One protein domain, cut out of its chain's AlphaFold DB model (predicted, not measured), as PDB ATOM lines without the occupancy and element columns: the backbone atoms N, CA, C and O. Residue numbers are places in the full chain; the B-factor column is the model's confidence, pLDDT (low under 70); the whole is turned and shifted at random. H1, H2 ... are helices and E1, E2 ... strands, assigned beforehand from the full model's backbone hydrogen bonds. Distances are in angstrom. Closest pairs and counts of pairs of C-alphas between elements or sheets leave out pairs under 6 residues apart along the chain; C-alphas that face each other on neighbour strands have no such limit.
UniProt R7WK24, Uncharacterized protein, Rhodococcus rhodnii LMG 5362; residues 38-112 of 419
ATOM      1  N   LEU A  38     166.243 104.705  89.226       52.50
ATOM      2  CA  LEU A  38     166.089 105.129  87.837       52.50
ATOM      3  C   LEU A  38     165.126 104.171  87.139       52.50
ATOM      4  O   LEU A  38     165.442 102.993  86.942       52.50
ATOM      5  N   VAL A  39     163.957 104.679  86.757       69.75
ATOM      6  CA  VAL A  39     162.987 103.947  85.936       69.75
ATOM      7  C   VAL A  39     162.984 104.554  84.541       69.75
ATOM      8  O   VAL A  39     162.601 105.702  84.353       69.75
ATOM      9  N   GLU A  40     163.417 103.782  83.547       57.72
ATOM     10  CA  GLU A  40     163.418 104.220  82.150       57.72
ATOM     11  C   GLU A  40     162.099 103.830  81.473       57.72
ATOM     12  O   GLU A  40     161.701 102.656  81.466       57.72
ATOM     13  N   ARG A  41     161.404 104.811  80.889       65.38
ATOM     14  CA  ARG A  41     160.121 104.601  80.218       65.38
ATOM     15  C   ARG A  41     160.024 105.415  78.933       65.38
ATOM     16  O   ARG A  41     159.723 106.597  78.946       65.38
ATOM     17  N   ASP A  42     160.180 104.738  77.803       60.75
ATOM     18  CA  ASP A  42     160.232 105.346  76.467       60.75
ATOM     19  C   ASP A  42     158.856 105.880  76.007       60.75
ATOM     20  O   ASP A  42     158.079 105.187  75.335       60.75
ATOM     21  N   SER A  43     158.493 107.085  76.461       60.41
ATOM     22  CA  SER A  43     157.187 107.701  76.172       60.41
ATOM     23  C   SER A  43     157.155 109.235  76.129       60.41
ATOM     24  O   SER A  43     156.126 109.771  75.718       60.41
ATOM     25  N   GLY A  44     158.236 109.926  76.501       61.00
ATOM     26  CA  GLY A  44     158.325 111.392  76.523       61.00
ATOM     27  C   GLY A  44     159.108 111.993  75.351       61.00
ATOM     28  O   GLY A  44     159.819 111.296  74.622       61.00
ATOM     29  N   SER A  45     158.982 113.308  75.162       69.19
ATOM     30  CA  SER A  45     159.839 114.079  74.259       69.19
ATOM     31  C   SER A  45     161.282 114.131  74.767       69.19
ATOM     32  O   SER A  45     161.538 114.402  75.940       69.19
ATOM     33  N   ALA A  46     162.244 113.929  73.862       71.69
ATOM     34  CA  ALA A  46     163.672 114.060  74.163       71.69
ATOM     35  C   ALA A  46     164.065 115.483  74.619       71.69
ATOM     36  O   ALA A  46     165.079 115.649  75.297       71.69
ATOM     37  N   ASP A  47     163.238 116.483  74.292       81.81
ATOM     38  CA  ASP A  47     163.510 117.900  74.545       81.81
ATOM     39  C   ASP A  47     162.612 118.526  75.626       81.81
ATOM     40  O   ASP A  47     162.663 119.738  75.832       81.81
ATOM     41  N   GLY A  48     161.790 117.731  76.319       86.12
ATOM     42  CA  GLY A  48     160.871 118.234  77.347       86.12
ATOM     43  C   GLY A  48     161.571 118.812  78.594       86.12
ATOM     44  O   GLY A  48     162.751 118.535  78.836       86.12
ATOM     45  N   PRO A  49     160.857 119.601  79.420       92.25
ATOM     46  CA  PRO A  49     161.336 120.018  80.737       92.25
ATOM     47  C   PRO A  49     161.427 118.832  81.710       92.25
ATOM     48  O   PRO A  49     160.846 117.769  81.474       92.25
ATOM     49  N   VAL A  50     162.133 119.016  82.824       90.44
ATOM     50  CA  VAL A  50     162.149 118.067  83.944       90.44
ATOM     51  C   VAL A  50     161.123 118.502  84.980       90.44
ATOM     52  O   VAL A  50     161.188 119.610  85.512       90.44
ATOM     53  N   ALA A  51     160.171 117.619  85.265       91.19
ATOM     54  CA  ALA A  51     159.138 117.854  86.257       91.19
ATOM     55  C   ALA A  51     159.605 117.416  87.647       91.19
ATOM     56  O   ALA A  51     159.932 116.250  87.855       91.19
ATOM     57  N   ILE A  52     159.585 118.339  88.602       87.31
ATOM     58  CA  ILE A  52     159.766 118.071  90.027       87.31
ATOM     59  C   ILE A  52     158.378 117.963  90.646       87.31
ATOM     60  O   ILE A  52     157.587 118.906  90.598       87.31
ATOM     61  N   VAL A  53     158.074 116.802  91.207       88.31
ATOM     62  CA  VAL A  53     156.838 116.520  91.923       88.31
ATOM     63  C   VAL A  53     157.171 116.457  93.401       88.31
ATOM     64  O   VAL A  53     157.635 115.434  93.900       88.31
ATOM     65  N   ASP A  54     156.925 117.570  94.081       83.75
ATOM     66  CA  ASP A  54     156.957 117.639  95.535       83.75
ATOM     67  C   ASP A  54     155.569 117.265  96.067       83.75
ATOM     68  O   ASP A  54     154.584 117.980  95.847       83.75
ATOM     69  N   THR A  55     155.465 116.095  96.695       75.81
ATOM     70  CA  THR A  55     154.184 115.591  97.200       75.81
ATOM     71  C   THR A  55     153.774 116.205  98.532       75.81
ATOM     72  O   THR A  55     152.582 116.175  98.842       75.81
ATOM     73  N   ALA A  56     154.717 116.772  99.288       71.81
ATOM     74  CA  ALA A  56     154.512 117.152 100.685       71.81
ATOM     75  C   ALA A  56     154.790 118.636 100.982       71.81
ATOM     76  O   ALA A  56     154.343 119.157 101.999       71.81
ATOM     77  N   GLY A  57     155.460 119.355 100.077       70.69
ATOM     78  CA  GLY A  57     155.844 120.756 100.277       70.69
ATOM     79  C   GLY A  57     157.037 120.932 101.217       70.69
ATOM     80  O   GLY A  57     157.298 122.048 101.660       70.69
ATOM     81  N   HIS A  58     157.730 119.842 101.545       67.50
ATOM     82  CA  HIS A  58     158.885 119.833 102.441       67.50
ATOM     83  C   HIS A  58     160.217 119.749 101.677       67.50
ATOM     84  O   HIS A  58     161.252 120.199 102.165       67.50
ATOM     85  N   GLY A  59     160.171 119.374 100.394       68.69
ATOM     86  CA  GLY A  59     161.323 119.348  99.500       68.69
ATOM     87  C   GLY A  59     161.776 120.718  98.985       68.69
ATOM     88  O   GLY A  59     162.398 120.761  97.925       68.69
ATOM     89  N   GLU A  60     161.466 121.833  99.657       82.06
ATOM     90  CA  GLU A  60     161.752 123.190  99.156       82.06
ATOM     91  C   GLU A  60     163.259 123.413  98.961       82.06
ATOM     92  O   GLU A  60     163.683 123.846  97.889       82.06
ATOM     93  N   ASP A  61     164.078 123.008  99.933       81.38
ATOM     94  CA  ASP A  61     165.542 123.106  99.870       81.38
ATOM     95  C   ASP A  61     166.137 122.245  98.746       81.38
ATOM     96  O   ASP A  61     166.985 122.700  97.975       81.38
ATOM     97  N   PHE A  62     165.686 120.993  98.633       85.00
ATOM     98  CA  PHE A  62     166.131 120.074  97.584       85.00
ATOM     99  C   PHE A  62     165.711 120.571  96.193       85.00
ATOM    100  O   PHE A  62     166.519 120.598  95.263       85.00
ATOM    101  N   THR A  63     164.470 121.042  96.067       88.62
ATOM    102  CA  THR A  63     163.918 121.632  94.842       88.62
ATOM    103  C   THR A  63     164.687 122.887  94.452       88.62
ATOM    104  O   THR A  63     165.049 123.039  93.289       88.62
ATOM    105  N   GLN A  64     164.995 123.770  95.404       88.25
ATOM    106  CA  GLN A  64     165.751 124.991  95.138       88.25
ATOM    107  C   GLN A  64     167.165 124.680  94.630       88.25
ATOM    108  O   GLN A  64     167.627 125.325  93.687       88.25
ATOM    109  N   ARG A  65     167.830 123.660  95.192       87.75
ATOM    110  CA  ARG A  65     169.153 123.202  94.733       87.75
ATOM    111  C   ARG A  65     169.106 122.568  93.346       87.75
ATOM    112  O   ARG A  65     169.962 122.872  92.523       87.75
ATOM    113  N   LEU A  66     168.089 121.755  93.059       90.50
ATOM    114  CA  LEU A  66     167.856 121.230  91.710       90.50
ATOM    115  C   LEU A  66     167.655 122.362  90.699       90.50
ATOM    116  O   LEU A  66     168.341 122.403  89.683       90.50
ATOM    117  N   VAL A  67     166.764 123.309  91.008       91.62
ATOM    118  CA  VAL A  67     166.430 124.445  90.132       91.62
ATOM    119  C   VAL A  67     167.633 125.364  89.894       91.62
ATOM    120  O   VAL A  67     167.722 125.986  88.837       91.62
ATOM    121  N   ALA A  68     168.583 125.430  90.830       91.12
ATOM    122  CA  ALA A  68     169.830 126.172  90.654       91.12
ATOM    123  C   ALA A  68     170.772 125.554  89.599       91.12
ATOM    124  O   ALA A  68     171.692 126.227  89.134       91.12
ATOM    125  N   HIS A  69     170.561 124.297  89.194       90.88
ATOM    126  CA  HIS A  69     171.363 123.642  88.166       90.88
ATOM    127  C   HIS A  69     170.886 124.056  86.760       90.88
ATOM    128  O   HIS A  69     169.853 123.594  86.283       90.88
ATOM    129  N   GLU A  70     171.659 124.889  86.052       90.31
ATOM    130  CA  GLU A  70     171.266 125.508  84.763       90.31
ATOM    131  C   GLU A  70     171.135 124.529  83.566       90.31
ATOM    132  O   GLU A  70     170.759 124.936  82.468       90.31
ATOM    133  N   GLY A  71     171.432 123.237  83.753       90.25
ATOM    134  CA  GLY A  71     171.418 122.211  82.693       90.25
ATOM    135  C   GLY A  71     170.031 121.716  82.252       90.25
ATOM    136  O   GLY A  71     169.921 121.012  81.248       90.25
ATOM    137  N   PHE A  72     168.962 122.072  82.970       93.88
ATOM    138  CA  PHE A  72     167.602 121.614  82.674       93.88
ATOM    139  C   PHE A  72     166.583 122.749  82.791       93.88
ATOM    140  O   PHE A  72     166.743 123.675  83.581       93.88
ATOM    141  N   ASP A  73     165.506 122.652  82.009       94.38
ATOM    142  CA  ASP A  73     164.308 123.465  82.210       94.38
ATOM    143  C   ASP A  73     163.449 122.786  83.283       94.38
ATOM    144  O   ASP A  73     162.852 121.734  83.036       94.38
ATOM    145  N   TRP A  74     163.477 123.329  84.496       94.25
ATOM    146  CA  TRP A  74     162.802 122.757  85.658       94.25
ATOM    147  C   TRP A  74     161.384 123.299  85.782       94.25
ATOM    148  O   TRP A  74     161.161 124.510  85.765       94.25
ATOM    149  N   ILE A  75     160.420 122.408  85.998       93.81
ATOM    150  CA  ILE A  75     159.045 122.791  86.321       93.81
ATOM    151  C   ILE A  75     158.583 122.075  87.584       93.81
ATOM    152  O   ILE A  75     158.860 120.895  87.773       93.81
ATOM    153  N   THR A  76     157.831 122.763  88.437       90.81
ATOM    154  CA  THR A  76     157.139 122.116  89.555       90.81
ATOM    155  C   THR A  76     155.795 121.592  89.060       90.81
ATOM    156  O   THR A  76     154.934 122.369  88.639       90.81
ATOM    157  N   ALA A  77     155.615 120.276  89.092       89.50
ATOM    158  CA  ALA A  77     154.382 119.607  88.704       89.50
ATOM    159  C   ALA A  77     153.608 119.143  89.943       89.50
ATOM    160  O   ALA A  77     154.177 118.871  90.999       89.50
ATOM    161  N   ARG A  78     152.283 119.048  89.817       87.31
ATOM    162  CA  ARG A  78     151.451 118.486  90.887       87.31
ATOM    163  C   ARG A  78     151.556 116.957  90.898       87.31
ATOM    164  O   ARG A  78     151.767 116.371  89.836       87.31
ATOM    165  N   PRO A  79     151.333 116.292  92.046       84.19
ATOM    166  CA  PRO A  79     151.372 114.830  92.138       84.19
ATOM    167  C   PRO A  79     150.469 114.104  91.136       84.19
ATOM    168  O   PRO A  79     150.834 113.049  90.619       84.19
ATOM    169  N   ASP A  80     149.309 114.684  90.834       84.19
ATOM    170  CA  ASP A  80     148.307 114.156  89.910       84.19
ATOM    171  C   ASP A  80     148.550 114.532  88.439       84.19
ATOM    172  O   ASP A  80     147.867 114.015  87.548       84.19
ATOM    173  N   ASP A  81     149.546 115.373  88.160       82.19
ATOM    174  CA  ASP A  81     149.949 115.650  86.793       82.19
ATOM    175  C   ASP A  81     150.687 114.424  86.235       82.19
ATOM    176  O   ASP A  81     151.644 113.897  86.806       82.19
ATOM    177  N   SER A  82     150.164 113.881  85.147       75.38
ATOM    178  CA  SER A  82     150.691 112.690  84.466       75.38
ATOM    179  C   SER A  82     150.689 112.861  82.949       75.38
ATOM    180  O   SER A  82     151.028 111.931  82.220       75.38
ATOM    181  N   GLY A  83     150.268 114.037  82.469       72.00
ATOM    182  CA  GLY A  83     150.008 114.305  81.057       72.00
ATOM    183  C   GLY A  83     150.985 115.280  80.413       72.00
ATOM    184  O   GLY A  83     150.775 115.640  79.254       72.00
ATOM    185  N   GLY A  84     152.003 115.740  81.137       79.19
ATOM    186  CA  GLY A  84     152.986 116.657  80.584       79.19
ATOM    187  C   GLY A  84     154.017 115.956  79.698       79.19
ATOM    188  O   GLY A  84     154.376 114.800  79.912       79.19
ATOM    189  N   ASP A  85     154.479 116.673  78.676       88.38
ATOM    190  CA  ASP A  85     155.539 116.218  77.776       88.38
ATOM    191  C   ASP A  85     156.909 116.471  78.421       88.38
ATOM    192  O   ASP A  85     157.596 117.439  78.101       88.38
ATOM    193  N   TRP A  86     157.245 115.663  79.427       90.19
ATOM    194  CA  TRP A  86     158.452 115.833  80.235       90.19
ATOM    195  C   TRP A  86     159.588 114.943  79.745       90.19
ATOM    196  O   TRP A  86     159.365 113.819  79.293       90.19
ATOM    197  N   PHE A  87     160.820 115.421  79.910       92.00
ATOM    198  CA  PHE A  87     162.011 114.592  79.747       92.00
ATOM    199  C   PHE A  87     162.158 113.600  80.907       92.00
ATOM    200  O   PHE A  87     162.513 112.440  80.700       92.00
ATOM    201  N   ALA A  88     161.862 114.037  82.130       93.44
ATOM    202  CA  ALA A  88     161.888 113.195  83.319       93.44
ATOM    203  C   ALA A  88     160.944 113.734  84.395       93.44
ATOM    204  O   ALA A  88     160.609 114.921  84.401       93.44
ATOM    205  N   ARG A  89     160.549 112.853  85.311       93.38
ATOM    206  CA  ARG A  89     159.782 113.161  86.514       93.38
ATOM    207  C   ARG A  89     160.611 112.768  87.732       93.38
ATOM    208  O   ARG A  89     161.014 111.617  87.855       93.38
ATOM    209  N   ILE A  90     160.840 113.718  88.625       92.81
ATOM    210  CA  ILE A  90     161.488 113.508  89.916       92.81
ATOM    211  C   ILE A  90     160.398 113.564  90.971       92.81
ATOM    212  O   ILE A  90     159.742 114.595  91.108       92.81
ATOM    213  N   THR A  91     160.191 112.477  91.704       91.25
ATOM    214  CA  THR A  91     159.273 112.467  92.843       91.25
ATOM    215  C   THR A  91     160.091 112.615  94.112       91.25
ATOM    216  O   THR A  91     160.921 111.757  94.422       91.25
ATOM    217  N   VAL A  92     159.868 113.722  94.820       87.25
ATOM    218  CA  VAL A  92     160.448 113.950  96.142       87.25
ATOM    219  C   VAL A  92     159.502 113.308  97.152       87.25
ATOM    220  O   VAL A  92     158.332 113.698  97.192       87.25
ATOM    221  N   PRO A  93     159.945 112.277  97.885       79.00
ATOM    222  CA  PRO A  93     159.115 111.648  98.900       79.00
ATOM    223  C   PRO A  93     158.802 112.604 100.054       79.00
ATOM    224  O   PRO A  93     159.430 113.645 100.213       79.00
ATOM    225  N   ASP A  94     157.794 112.232 100.836       76.81
ATOM    226  CA  ASP A  94     157.384 112.962 102.032       76.81
ATOM    227  C   ASP A  94     158.451 112.843 103.137       76.81
ATOM    228  O   ASP A  94     158.935 111.741 103.406       76.81
ATOM    229  N   ASP A  95     158.799 113.965 103.770       65.94
ATOM    230  CA  ASP A  95     159.836 114.059 104.811       65.94
ATOM    231  C   ASP A  95     159.384 113.466 106.157       65.94
ATOM    232  O   ASP A  95     160.203 113.258 107.053       65.94
ATOM    233  N   ASP A  96     158.094 113.143 106.300       62.12
ATOM    234  CA  ASP A  96     157.566 112.431 107.473       62.12
ATOM    235  C   ASP A  96     158.155 111.012 107.623       62.12
ATOM    236  O   ASP A  96     158.073 110.410 108.700       62.12
ATOM    237  N   ASP A  97     158.762 110.471 106.561       62.84
ATOM    238  CA  ASP A  97     159.575 109.262 106.619       62.84
ATOM    239  C   ASP A  97     161.069 109.633 106.497       62.84
ATOM    240  O   ASP A  97     161.554 109.913 105.395       62.84
ATOM    241  N   PRO A  98     161.840 109.611 107.603       53.34
ATOM    242  CA  PRO A  98     163.266 109.938 107.577       53.34
ATOM    243  C   PRO A  98     164.079 108.973 106.699       53.34
ATOM    244  O   PRO A  98     165.196 109.304 106.295       53.34
ATOM    245  N   ASP A  99     163.534 107.795 106.371       53.41
ATOM    246  CA  ASP A  99     164.151 106.863 105.428       53.41
ATOM    247  C   ASP A  99     163.848 107.256 103.974       53.41
ATOM    248  O   ASP A  99     164.648 106.991 103.069       53.41
ATOM    249  N   ALA A 100     162.721 107.931 103.738       56.84
ATOM    250  CA  ALA A 100     162.311 108.374 102.418       56.84
ATOM    251  C   ALA A 100     163.077 109.621 101.961       56.84
ATOM    252  O   ALA A 100     163.372 109.717 100.774       56.84
ATOM    253  N   ALA A 101     163.552 110.485 102.866       54.50
ATOM    254  CA  ALA A 101     164.371 111.665 102.535       54.50
ATOM    255  C   ALA A 101     165.641 111.356 101.697       54.50
ATOM    256  O   ALA A 101     166.241 112.246 101.093       54.50
ATOM    257  N   THR A 102     166.055 110.085 101.616       60.81
ATOM    258  CA  THR A 102     167.192 109.626 100.796       60.81
ATOM    259  C   THR A 102     166.804 108.882  99.513       60.81
ATOM    260  O   THR A 102     167.680 108.499  98.737       60.81
ATOM    261  N   ALA A 103     165.517 108.673  99.250       73.00
ATOM    262  CA  ALA A 103     165.023 107.885  98.126       73.00
ATOM    263  C   ALA A 103     164.302 108.781  97.112       73.00
ATOM    264  O   ALA A 103     163.083 108.741  96.966       73.00
ATOM    265  N   VAL A 104     165.068 109.594  96.386       85.25
ATOM    266  CA  VAL A 104     164.522 110.360  95.260       85.25
ATOM    267  C   VAL A 104     164.234 109.397  94.104       85.25
ATOM    268  O   VAL A 104     165.149 108.753  93.580       85.25
ATOM    269  N   ASP A 105     162.965 109.299  93.705       89.06
ATOM    270  CA  ASP A 105     162.548 108.483  92.561       89.06
ATOM    271  C   ASP A 105     162.638 109.308  91.277       89.06
ATOM    272  O   ASP A 105     162.047 110.387  91.172       89.06
ATOM    273  N   VAL A 106     163.395 108.811  90.301       91.81
ATOM    274  CA  VAL A 106     163.628 109.488  89.025       91.81
ATOM    275  C   VAL A 106     163.113 108.604  87.892       91.81
ATOM    276  O   VAL A 106     163.736 107.614  87.498       91.81
ATOM    277  N   GLU A 107     161.978 108.994  87.317       92.12
ATOM    278  CA  GLU A 107     161.423 108.375  86.114       92.12
ATOM    279  C   GLU A 107     161.904 109.153  84.882       92.12
ATOM    280  O   GLU A 107     161.489 110.287  84.636       92.12
ATOM    281  N   ILE A 108     162.791 108.550  84.089       91.31
ATOM    282  CA  ILE A 108     163.272 109.132  82.833       91.31
ATOM    283  C   ILE A 108     162.308 108.730  81.718       91.31
ATOM    284  O   ILE A 108     162.139 107.543  81.424       91.31
ATOM    285  N   LEU A 109     161.688 109.729  81.091       90.19
ATOM    286  CA  LEU A 109     160.698 109.550  80.027       90.19
ATOM    287  C   LEU A 109     161.287 109.771  78.625       90.19
ATOM    288  O   LEU A 109     160.775 109.222  77.645       90.19
ATOM    289  N   GLY A 110     162.342 110.583  78.532       86.88
ATOM    290  CA  GLY A 110     163.085 110.860  77.308       86.88
ATOM    291  C   GLY A 110     164.073 109.750  76.937       86.88
ATOM    292  O   GLY A 110     164.441 108.914  77.755       86.88
ATOM    293  N   SER A 111     164.525 109.761  75.682       88.06
ATOM    294  CA  SER A 111     165.396 108.720  75.108       88.06
ATOM    295  C   SER A 111     166.863 109.138  74.929       88.06
ATOM    296  O   SER A 111     167.645 108.370  74.369       88.06
ATOM    297  N   ASP A 112     167.260 110.335  75.383       90.50
ATOM    298  CA  ASP A 112     168.654 110.796  75.332       90.50
ATOM    299  C   ASP A 112     169.450 110.282  76.554       90.50
ATOM    300  O   ASP A 112     169.261 110.782  77.668       90.50
TER     301      ASP A 112
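Overview. This is residues 38 to 112 of the 419 residues of an uncharacterized protein of Rhodococcus rhodnii LMG 5362 (UniProt R7WK24). With little regular structure, a twisted wall of five short strands has one helix, H1, over one face, and loops make the rest. The 75 printed residues, under half in named elements, hold E1 E2 H1 E3 E4 E5, class mixed. The mixed sheet runs E1 E5 E4 E2 E3. The whole is compact, radius of gyration of the C-alphas 12.1 A, spanning 33 by 23 by 20 A.

Along the chain. E4 is residues 88 to 92, 12.9 A; E2 50 to 54, 12.7 A; E3 74 to 77; E5 105 to 108, ending at (163.272, 109.132, 82.833); E1 38 to 40, beginning at (166.089, 105.129, 87.837). H1 is residues 60 to 67, 10.2 A.

Arrangement. E2 is parallel to E4 (N 53 to O 90, 2.8 A) and E3 (N 52 to O 75, 2.8 A). Hairpin E4 and E5 is antiparallel (N 89 to O 107, 2.8 A); E1 is parallel to E5 (N 39 to O 106, 3.0 A). H1, every O i to N i+4 pair within hydrogen-bond range, is on the sheet, height 9.2 A; closest C-alphas to E2: Thr 63 and Ile 52, 7.3 A. E2, H1, E3 form a strand-helix-strand unit, parallel neighbours joined through a helix, crossover right-handed.

Size, cuts and confidence. The printed part has no cut. The E4 to E5 link is long. Residues 38 to 45, 58 to 59 and 95 to 102 have pLDDT under 70.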